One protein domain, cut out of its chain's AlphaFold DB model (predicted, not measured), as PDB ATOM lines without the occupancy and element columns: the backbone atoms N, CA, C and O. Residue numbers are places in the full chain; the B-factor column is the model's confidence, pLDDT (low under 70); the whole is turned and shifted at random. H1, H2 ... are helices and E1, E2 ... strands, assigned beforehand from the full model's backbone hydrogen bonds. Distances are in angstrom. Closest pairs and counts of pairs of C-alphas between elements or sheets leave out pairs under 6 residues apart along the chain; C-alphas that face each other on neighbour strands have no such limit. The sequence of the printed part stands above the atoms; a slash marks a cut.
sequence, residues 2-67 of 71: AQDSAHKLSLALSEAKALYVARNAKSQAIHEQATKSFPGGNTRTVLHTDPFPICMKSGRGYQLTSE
ATOM      1  N   ALA A   2     -36.302  23.363 -26.366       63.44
ATOM      2  CA  ALA A   2     -36.553  22.812 -25.016       63.44
ATOM      3  C   ALA A   2     -38.048  22.625 -24.648       63.44
ATOM      4  O   ALA A   2     -38.415  21.635 -24.020       63.44
ATOM      5  N   GLN A   3     -38.920  23.540 -25.084       70.81
ATOM      6  CA  GLN A   3     -40.365  23.484 -24.805       70.81
ATOM      7  C   GLN A   3     -41.094  22.335 -25.524       70.81
ATOM      8  O   GLN A   3     -42.037  21.772 -24.977       70.81
ATOM      9  N   ASP A   4     -40.629  21.950 -26.716       87.19
ATOM     10  CA  ASP A   4     -41.205  20.847 -27.498       87.19
ATOM     11  C   ASP A   4     -40.874  19.481 -26.867       87.19
ATOM     12  O   ASP A   4     -41.738  18.615 -26.729       87.19
ATOM     13  N   SER A   5     -39.645  19.308 -26.372       91.94
ATOM     14  CA  SER A   5     -39.237  18.091 -25.660       91.94
ATOM     15  C   SER A   5     -39.978  17.906 -24.333       91.94
ATOM     16  O   SER A   5     -40.430  16.801 -24.041       91.94
ATOM     17  N   ALA A   6     -40.153  18.976 -23.549       93.94
ATOM     18  CA  ALA A   6     -40.901  18.917 -22.291       93.94
ATOM     19  C   ALA A   6     -42.369  18.509 -22.511       93.94
ATOM     20  O   ALA A   6     -42.898  17.661 -21.791       93.94
ATOM     21  N   HIS A   7     -43.008  19.055 -23.549       95.31
ATOM     22  CA  HIS A   7     -44.374  18.696 -23.923       95.31
ATOM     23  C   HIS A   7     -44.492  17.222 -24.345       95.31
ATOM     24  O   HIS A   7     -45.368  16.505 -23.863       95.31
ATOM     25  N   LYS A   8     -43.571  16.734 -25.188       97.56
ATOM     26  CA  LYS A   8     -43.525  15.322 -25.609       97.56
ATOM     27  C   LYS A   8     -43.362  14.364 -24.427       97.56
ATOM     28  O   LYS A   8     -44.069  13.361 -24.362       97.56
ATOM     29  N   LEU A   9     -42.483  14.689 -23.476       97.56
ATOM     30  CA  LEU A   9     -42.305  13.896 -22.256       97.56
ATOM     31  C   LEU A   9     -43.579  13.860 -21.407       97.56
ATOM     32  O   LEU A   9     -43.954  12.797 -20.917       97.56
ATOM     33  N   SER A  10     -44.271  14.993 -21.268       97.81
ATOM     34  CA  SER A  10     -45.540  15.048 -20.538       97.81
ATOM     35  C   SER A  10     -46.616  14.169 -21.178       97.81
ATOM     36  O   SER A  10     -47.350  13.494 -20.459       97.81
ATOM     37  N   LEU A  11     -46.721  14.161 -22.511       98.06
ATOM     38  CA  LEU A  11     -47.679  13.310 -23.219       98.06
ATOM     39  C   LEU A  11     -47.358  11.824 -23.030       98.06
ATOM     40  O   LEU A  11     -48.240  11.061 -22.641       98.06
ATOM     41  N   ALA A  12     -46.095  11.439 -23.226       97.94
ATOM     42  CA  ALA A  12     -45.651  10.060 -23.039       97.94
ATOM     43  C   ALA A  12     -45.877   9.574 -21.596       97.94
ATOM     44  O   ALA A  12     -46.292   8.438 -21.380       97.94
ATOM     45  N   LEU A  13     -45.659  10.439 -20.598       97.62
ATOM     46  CA  LEU A  13     -45.932  10.114 -19.197       97.62
ATOM     47  C   LEU A  13     -47.429   9.891 -18.943       97.62
ATOM     48  O   LEU A  13     -47.794   8.935 -18.260       97.62
ATOM     49  N   SER A  14     -48.294  10.753 -19.478       98.12
ATOM     50  CA  SER A  14     -49.748  10.605 -19.342       98.12
ATOM     51  C   SER A  14     -50.253   9.316 -19.990       98.12
ATOM     52  O   SER A  14     -51.045   8.594 -19.385       98.12
ATOM     53  N   GLU A  15     -49.753   8.987 -21.181       98.44
ATOM     54  CA  GLU A  15     -50.069   7.735 -21.872       98.44
ATOM     55  C   GLU A  15     -49.596   6.513 -21.072       98.44
ATOM     56  O   GLU A  15     -50.368   5.580 -20.838       98.44
ATOM     57  N   ALA A  16     -48.361   6.541 -20.560       98.31
ATOM     58  CA  ALA A  16     -47.822   5.469 -19.729       98.31
ATOM     59  C   ALA A  16     -48.648   5.254 -18.451       98.31
ATOM     60  O   ALA A  16     -48.928   4.111 -18.086       98.31
ATOM     61  N   LYS A  17     -49.094   6.335 -17.795       98.31
ATOM     62  CA  LYS A  17     -49.991   6.256 -16.632       98.31
ATOM     63  C   LYS A  17     -51.339   5.633 -16.999       98.31
ATOM     64  O   LYS A  17     -51.805   4.761 -16.274       98.31
ATOM     65  N   ALA A  18     -51.945   6.026 -18.119       98.31
ATOM     66  CA  ALA A  18     -53.220   5.459 -18.565       98.31
ATOM     67  C   ALA A  18     -53.113   3.946 -18.830       98.31
ATOM     68  O   ALA A  18     -53.949   3.169 -18.367       98.31
ATOM     69  N   LEU A  19     -52.041   3.515 -19.504       98.31
ATOM     70  CA  LEU A  19     -51.754   2.098 -19.740       98.31
ATOM     71  C   LEU A  19     -51.492   1.334 -18.436       98.31
ATOM     72  O   LEU A  19     -51.943   0.198 -18.293       98.31
ATOM     73  N   TYR A  20     -50.782   1.946 -17.485       98.38
ATOM     74  CA  TYR A  20     -50.552   1.366 -16.164       98.38
ATOM     75  C   TYR A  20     -51.868   1.126 -15.418       98.38
ATOM     76  O   TYR A  20     -52.092   0.018 -14.937       98.38
ATOM     77  N   VAL A  21     -52.762   2.121 -15.369       98.38
ATOM     78  CA  VAL A  21     -54.066   1.993 -14.700       98.38
ATOM     79  C   VAL A  21     -54.901   0.887 -15.348       98.38
ATOM     80  O   VAL A  21     -55.380  -0.006 -14.654       98.38
ATOM     81  N   ALA A  22     -55.001   0.882 -16.681       98.12
ATOM     82  CA  ALA A  22     -55.788  -0.110 -17.414       98.12
ATOM     83  C   ALA A  22     -55.314  -1.559 -17.189       98.12
ATOM     84  O   ALA A  22     -56.122  -2.486 -17.223       98.12
ATOM     85  N   ARG A  23     -54.011  -1.769 -16.956       98.12
ATOM     86  CA  ARG A  23     -53.415  -3.099 -16.745       98.12
ATOM     87  C   ARG A  23     -53.470  -3.593 -15.298       98.12
ATOM     88  O   ARG A  23     -53.209  -4.773 -15.086       98.12
ATOM     89  N   ASN A  24     -53.756  -2.724 -14.323       98.56
ATOM     90  CA  ASN A  24     -53.600  -3.027 -12.894       98.56
ATOM     91  C   ASN A  24     -54.861  -2.707 -12.057       98.56
ATOM     92  O   ASN A  24     -54.776  -2.144 -10.963       98.56
ATOM     93  N   ALA A  25     -56.048  -3.036 -12.580       98.38
ATOM     94  CA  ALA A  25     -57.335  -2.669 -11.980       98.38
ATOM     95  C   ALA A  25     -57.582  -3.290 -10.588       98.38
ATOM     96  O   ALA A  25     -58.214  -2.666  -9.735       98.38
ATOM     97  N   LYS A  26     -57.083  -4.503 -10.317       98.62
ATOM     98  CA  LYS A  26     -57.212  -5.128  -8.991       98.62
ATOM     99  C   LYS A  26     -56.279  -4.483  -7.981       98.62
ATOM    100  O   LYS A  26     -56.708  -4.226  -6.859       98.62
ATOM    101  N   SER A  27     -55.040  -4.189  -8.374       98.56
ATOM    102  CA  SER A  27     -54.111  -3.446  -7.516       98.56
ATOM    103  C   SER A  27     -54.689  -2.082  -7.122       98.56
ATOM    104  O   SER A  27     -54.627  -1.711  -5.951       98.56
ATOM    105  N   GLN A  28     -55.346  -1.384  -8.059       98.50
ATOM    106  CA  GLN A  28     -56.068  -0.143  -7.763       98.50
ATOM    107  C   GLN A  28     -57.143  -0.346  -6.688       98.50
ATOM    108  O   GLN A  28     -57.139   0.354  -5.678       98.50
ATOM    109  N   ALA A  29     -58.031  -1.328  -6.870       98.62
ATOM    110  CA  ALA A  29     -59.116  -1.595  -5.927       98.62
ATOM    111  C   ALA A  29     -58.600  -1.959  -4.521       98.62
ATOM    112  O   ALA A  29     -59.177  -1.554  -3.510       98.62
ATOM    113  N   ILE A  30     -57.487  -2.696  -4.439       98.44
ATOM    114  CA  ILE A  30     -56.837  -3.025  -3.164       98.44
ATOM    115  C   ILE A  30     -56.273  -1.763  -2.506       98.44
ATOM    116  O   ILE A  30     -56.469  -1.567  -1.305       98.44
ATOM    117  N   HIS A  31     -55.616  -0.885  -3.270       98.44
ATOM    118  CA  HIS A  31     -55.112   0.385  -2.754       98.44
ATOM    119  C   HIS A  31     -56.250   1.289  -2.250       98.44
ATOM    120  O   HIS A  31     -56.181   1.781  -1.126       98.44
ATOM    121  N   GLU A  32     -57.336   1.433  -3.016       98.25
ATOM    122  CA  GLU A  32     -58.542   2.181  -2.621       98.25
ATOM    123  C   GLU A  32     -59.207   1.619  -1.357       98.25
ATOM    124  O   GLU A  32     -59.798   2.355  -0.566       98.25
ATOM    125  N   GLN A  33     -59.121   0.307  -1.136       98.62
ATOM    126  CA  GLN A  33     -59.578  -0.293   0.110       98.62
ATOM    127  C   GLN A  33     -58.614   0.003   1.267       98.62
ATOM    128  O   GLN A  33     -59.067   0.304   2.371       98.62
ATOM    129  N   ALA A  34     -57.302  -0.056   1.034       98.12
ATOM    130  CA  ALA A  34     -56.284   0.185   2.053       98.12
ATOM    131  C   ALA A  34     -56.272   1.639   2.553       98.12
ATOM    132  O   ALA A  34     -56.059   1.873   3.745       98.12
ATOM    133  N   THR A  35     -56.549   2.617   1.684       98.00
ATOM    134  CA  THR A  35     -56.610   4.046   2.050       98.00
ATOM    135  C   THR A  35     -57.702   4.363   3.074       98.00
ATOM    136  O   THR A  35     -57.616   5.376   3.766       98.00
ATOM    137  N   LYS A  36     -58.696   3.481   3.243       98.44
ATOM    138  CA  LYS A  36     -59.748   3.614   4.268       98.44
ATOM    139  C   LYS A  36     -59.237   3.396   5.692       98.44
ATOM    140  O   LYS A  36     -59.914   3.780   6.641       98.44
ATOM    141  N   SER A  37     -58.082   2.753   5.857       98.00
ATOM    142  CA  SER A  37     -57.530   2.393   7.171       98.00
ATOM    143  C   SER A  37     -56.098   2.878   7.375       98.00
ATOM    144  O   SER A  37     -55.694   3.106   8.514       98.00
ATOM    145  N   PHE A  38     -55.339   3.064   6.295       96.69
ATOM    146  CA  PHE A  38     -53.956   3.524   6.340       96.69
ATOM    147  C   PHE A  38     -53.802   4.838   5.568       96.69
ATOM    148  O   PHE A  38     -54.277   4.925   4.433       96.69
ATOM    149  N   PRO A  39     -53.110   5.850   6.124       96.38
ATOM    150  CA  PRO A  39     -52.774   7.061   5.383       96.38
ATOM    151  C   PRO A  39     -52.043   6.709   4.083       96.38
ATOM    152  O   PRO A  39     -51.061   5.970   4.105       96.38
ATOM    153  N   GLY A  40     -52.559   7.181   2.943       94.88
ATOM    154  CA  GLY A  40     -52.003   6.851   1.624       94.88
ATOM    155  C   GLY A  40     -52.011   5.353   1.290       94.88
ATOM    156  O   GLY A  40     -51.253   4.916   0.433       94.88
ATOM    157  N   GLY A  41     -52.809   4.535   1.987       97.06
ATOM    158  CA  GLY A  41     -52.904   3.095   1.740       97.06
ATOM    159  C   GLY A  41     -51.607   2.321   1.994       97.06
ATOM    160  O   GLY A  41     -51.439   1.240   1.431       97.06
ATOM    161  N   ASN A  42     -50.678   2.845   2.810       97.06
ATOM    162  CA  ASN A  42     -49.388   2.201   3.066       97.06
ATOM    163  C   ASN A  42     -49.001   2.164   4.550       97.06
ATOM    164  O   ASN A  42     -49.344   3.037   5.336       97.06
ATOM    165  N   THR A  43     -48.140   1.207   4.901       96.31
ATOM    166  CA  THR A  43     -47.434   1.141   6.197       96.31
ATOM    167  C   THR A  43     -45.914   1.288   6.054       96.31
ATOM    168  O   THR A  43     -45.198   1.369   7.047       96.31
ATOM    169  N   ARG A  44     -45.405   1.364   4.811       97.62
ATOM    170  CA  ARG A  44     -43.988   1.578   4.486       97.62
ATOM    171  C   ARG A  44     -43.833   2.513   3.280       97.62
ATOM    172  O   ARG A  44     -44.118   2.105   2.158       97.62
ATOM    173  N   THR A  45     -43.332   3.729   3.505       96.25
ATOM    174  CA  THR A  45     -43.315   4.825   2.513       96.25
ATOM    175  C   THR A  45     -42.621   4.476   1.195       96.25
ATOM    176  O   THR A  45     -43.111   4.861   0.142       96.25
ATOM    177  N   VAL A  46     -41.530   3.697   1.221       97.25
ATOM    178  CA  VAL A  46     -40.778   3.330  -0.002       97.25
ATOM    179  C   VAL A  46     -41.606   2.540  -1.027       97.25
ATOM    180  O   VAL A  46     -41.227   2.470  -2.188       97.25
ATOM    181  N   LEU A  47     -42.710   1.913  -0.606       95.25
ATOM    182  CA  LEU A  47     -43.575   1.136  -1.495       95.25
ATOM    183  C   LEU A  47     -44.648   1.973  -2.193       95.25
ATOM    184  O   LEU A  47     -45.303   1.461  -3.094       95.25
ATOM    185  N   HIS A  48     -44.878   3.210  -1.758       95.44
ATOM    186  CA  HIS A  48     -45.890   4.059  -2.365       95.44
ATOM    187  C   HIS A  48     -45.424   4.541  -3.743       95.44
ATOM    188  O   HIS A  48     -44.314   5.056  -3.886       95.44
ATOM    189  N   THR A  49     -46.286   4.425  -4.751       94.44
ATOM    190  CA  THR A  49     -46.025   4.907  -6.113       94.44
ATOM    191  C   THR A  49     -47.292   5.491  -6.715       94.44
ATOM    192  O   THR A  49     -48.352   4.885  -6.588       94.44
ATOM    193  N   ASP A  50     -47.174   6.607  -7.432       93.81
ATOM    194  CA  ASP A  50     -48.291   7.166  -8.196       93.81
ATOM    195  C   ASP A  50     -48.474   6.411  -9.525       93.81
ATOM    196  O   ASP A  50     -47.483   6.145 -10.212       93.81
ATOM    197  N   PRO A  51     -49.713   6.120  -9.962       96.38
ATOM    198  CA  PRO A  51     -50.984   6.511  -9.336       96.38
ATOM    199  C   PRO A  51     -51.430   5.626  -8.156       96.38
ATOM    200  O   PRO A  51     -52.261   6.061  -7.369       96.38
ATOM    201  N   PHE A  52     -50.913   4.404  -8.048       98.19
ATOM    202  CA  PHE A  52     -51.083   3.479  -6.916       98.19
ATOM    203  C   PHE A  52     -50.023   2.364  -7.024       98.19
ATOM    204  O   PHE A  52     -49.520   2.126  -8.128       98.19
ATOM    205  N   PRO A  53     -49.660   1.656  -5.939       97.75
ATOM    206  CA  PRO A  53     -48.699   0.551  -5.988       97.75
ATOM    207  C   PRO A  53     -49.277  -0.732  -6.601       97.75
ATOM    208  O   PRO A  53     -50.464  -1.017  -6.465       97.75
ATOM    209  N   ILE A  54     -48.418  -1.549  -7.225       98.06
ATOM    210  CA  ILE A  54     -48.775  -2.916  -7.641       98.06
ATOM    211  C   ILE A  54     -48.898  -3.798  -6.397       98.06
ATOM    212  O   ILE A  54     -47.974  -3.877  -5.582       98.06
ATOM    213  N   CYS A  55     -50.009  -4.521  -6.282       97.56
ATOM    214  CA  CYS A  55     -50.194  -5.523  -5.242       97.56
ATOM    215  C   CYS A  55     -49.693  -6.885  -5.736       97.56
ATOM    216  O   CYS A  55     -50.113  -7.374  -6.784       97.56
ATOM    217  N   MET A  56     -48.782  -7.502  -4.980       97.94
ATOM    218  CA  MET A  56     -48.224  -8.817  -5.304       97.94
ATOM    219  C   MET A  56     -49.073  -9.922  -4.683       97.94
ATOM    220  O   MET A  56     -49.326  -9.900  -3.481       97.94
ATOM    221  N   LYS A  57     -49.455 -10.906  -5.498       98.38
ATOM    222  CA  LYS A  57     -50.232 -12.078  -5.086       98.38
ATOM    223  C   LYS A  57     -49.344 -13.202  -4.561       98.38
ATOM    224  O   LYS A  57     -49.681 -13.870  -3.587       98.38
ATOM    225  N   SER A  58     -48.226 -13.467  -5.235       98.38
ATOM    226  CA  SER A  58     -47.322 -14.564  -4.878       98.38
ATOM    227  C   SER A  58     -45.910 -14.349  -5.422       98.38
ATOM    228  O   SER A  58     -45.673 -13.485  -6.263       98.38
ATOM    229  N   GLY A  59     -44.960 -15.151  -4.936       98.06
ATOM    230  CA  GLY A  59     -43.589 -15.187  -5.439       98.06
ATOM    231  C   GLY A  59     -43.040 -16.609  -5.476       98.06
ATOM    232  O   GLY A  59     -43.381 -17.438  -4.628       98.06
ATOM    233  N   ARG A  60     -42.196 -16.900  -6.468       98.12
ATOM    234  CA  ARG A  60     -41.498 -18.182  -6.623       98.12
ATOM    235  C   ARG A  60     -40.086 -17.938  -7.146       98.12
ATOM    236  O   ARG A  60     -39.902 -17.519  -8.284       98.12
ATOM    237  N   GLY A  61     -39.080 -18.244  -6.325       97.31
ATOM    238  CA  GLY A  61     -37.690 -17.942  -6.666       97.31
ATOM    239  C   GLY A  61     -37.504 -16.438  -6.872       97.31
ATOM    240  O   GLY A  61     -37.771 -15.662  -5.961       97.31
ATOM    241  N   TYR A  62     -37.076 -16.040  -8.070       96.56
ATOM    242  CA  TYR A  62     -36.876 -14.637  -8.450       96.56
ATOM    243  C   TYR A  62     -38.106 -13.984  -9.108       96.56
ATOM    244  O   TYR A  62     -38.053 -12.802  -9.438       96.56
ATOM    245  N   GLN A  63     -39.191 -14.734  -9.338       97.88
ATOM    246  CA  GLN A  63     -40.390 -14.243 -10.024       97.88
ATOM    247  C   GLN A  63     -41.482 -13.855  -9.026       97.88
ATOM    248  O   GLN A  63     -41.690 -14.541  -8.022       97.88
ATOM    249  N   LEU A  64     -42.207 -12.781  -9.332       98.31
ATOM    250  CA  LEU A  64     -43.365 -12.301  -8.578       98.31
ATOM    251  C   LEU A  64     -44.573 -12.278  -9.499       98.31
ATOM    252  O   LEU A  64     -44.437 -11.878 -10.642       98.31
ATOM    253  N   THR A  65     -45.744 -12.646  -8.998       98.50
ATOM    254  CA  THR A  65     -47.001 -12.524  -9.739       98.50
ATOM    255  C   THR A  65     -47.880 -11.482  -9.059       98.50
ATOM    256  O   THR A  65     -48.135 -11.582  -7.855       98.50
ATOM    257  N   SER A  66     -48.359 -10.486  -9.806       98.38
ATOM    258  CA  SER A  66     -49.277  -9.468  -9.290       98.38
ATOM    259  C   SER A  66     -50.697 -10.010  -9.100       98.38
ATOM    260  O   SER A  66     -51.074 -11.045  -9.653       98.38
ATOM    261  N   GLU A  67     -51.522  -9.289  -8.344       98.44
ATOM    262  CA  GLU A  67     -52.962  -9.565  -8.220       98.44
ATOM    263  C   GLU A  67     -53.695  -9.478  -9.569       98.44
ATOM    264  O   GLU A  67     -54.692 -10.173  -9.811       98.44
TER     265      GLU A  67
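Overview. This is residues 2 to 67 of the 71 residues of an uncharacterized protein of Trichoderma harzianum (UniProt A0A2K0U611). One long helix, H1, makes a straight arm whose residues 2 to 16 stick out free from a small, loose head. The head holds the short helix H2, which meets the end of H1 at a corner to make an L, then the winding link of residues 35 to 55, and the two-stranded hairpin of E1 and E2. The printed part has 66 residues, with two named helices and two named strands in the order H1, H2, E1, E2; the sheet, in the order E1 - E2, is antiparallel, and the class is mixed, helices and strands. The whole is loose, with a radius of gyration of the C-alphas of 14.9 A, and spans 42 by 31 by 21 A, the arm making much of the length.

Arrangement. Start at residue 2 and go along H1, residues 2 to 23; its residues 2 to 16 stand free. After a tight link of one residue you reach H2, residues 25 to 34, about perpendicular to H1 at 85 degrees. The two helices are close but not clearly touching, and their closest C-alphas are those of Val 21 and Gln 28, 7.5 A apart. In both H1 and H2, every O i to N i+4 pair is within hydrogen-bond range. Further on, E1, residues 56 to 60, and E2, residues 63 to 66, form a hairpin of antiparallel neighbours, with 160 degrees between their N-to-C directions. Look there for N 57 and O 65, 2.8 A apart, and N 60 and O 63, 2.9 A apart, both within hydrogen-bond range. The closest C-alphas of H2 and E2 are those of Ser 27 and Ser 66, 7.9 A apart. H1 is apart from both E1 and E2.

Along the chain. Find C-alpha 2 at (-36.553, 22.812, -25.016); from there H1 runs 32.0 A to C-alpha 23 at (-53.415, -3.099, -16.745). H2, residues 25 to 34, measures 14.4 A from first to last C-alpha. E1, residues 56 to 60, measures 11.6 A, and E2, residues 63 to 66, 10.1 A, ending at C-alpha 66 at (-49.277, -9.468, -9.290).

Size, cuts and confidence. The two C-alphas farthest apart are those of Gln 3, near the beginning of H1, and Arg 60, the last residue of E1, 45.5 A apart. Without residues 2 to 16, the remaining 51 residues span 31 by 25 by 17 A. The printed part has no cut. The link from H2 to E1, 21 residues, is long, and the link from E1 to E2 is tight. The mean pLDDT of the printed part is 96.4, and in this model residue 2 is the one printed residue under 70.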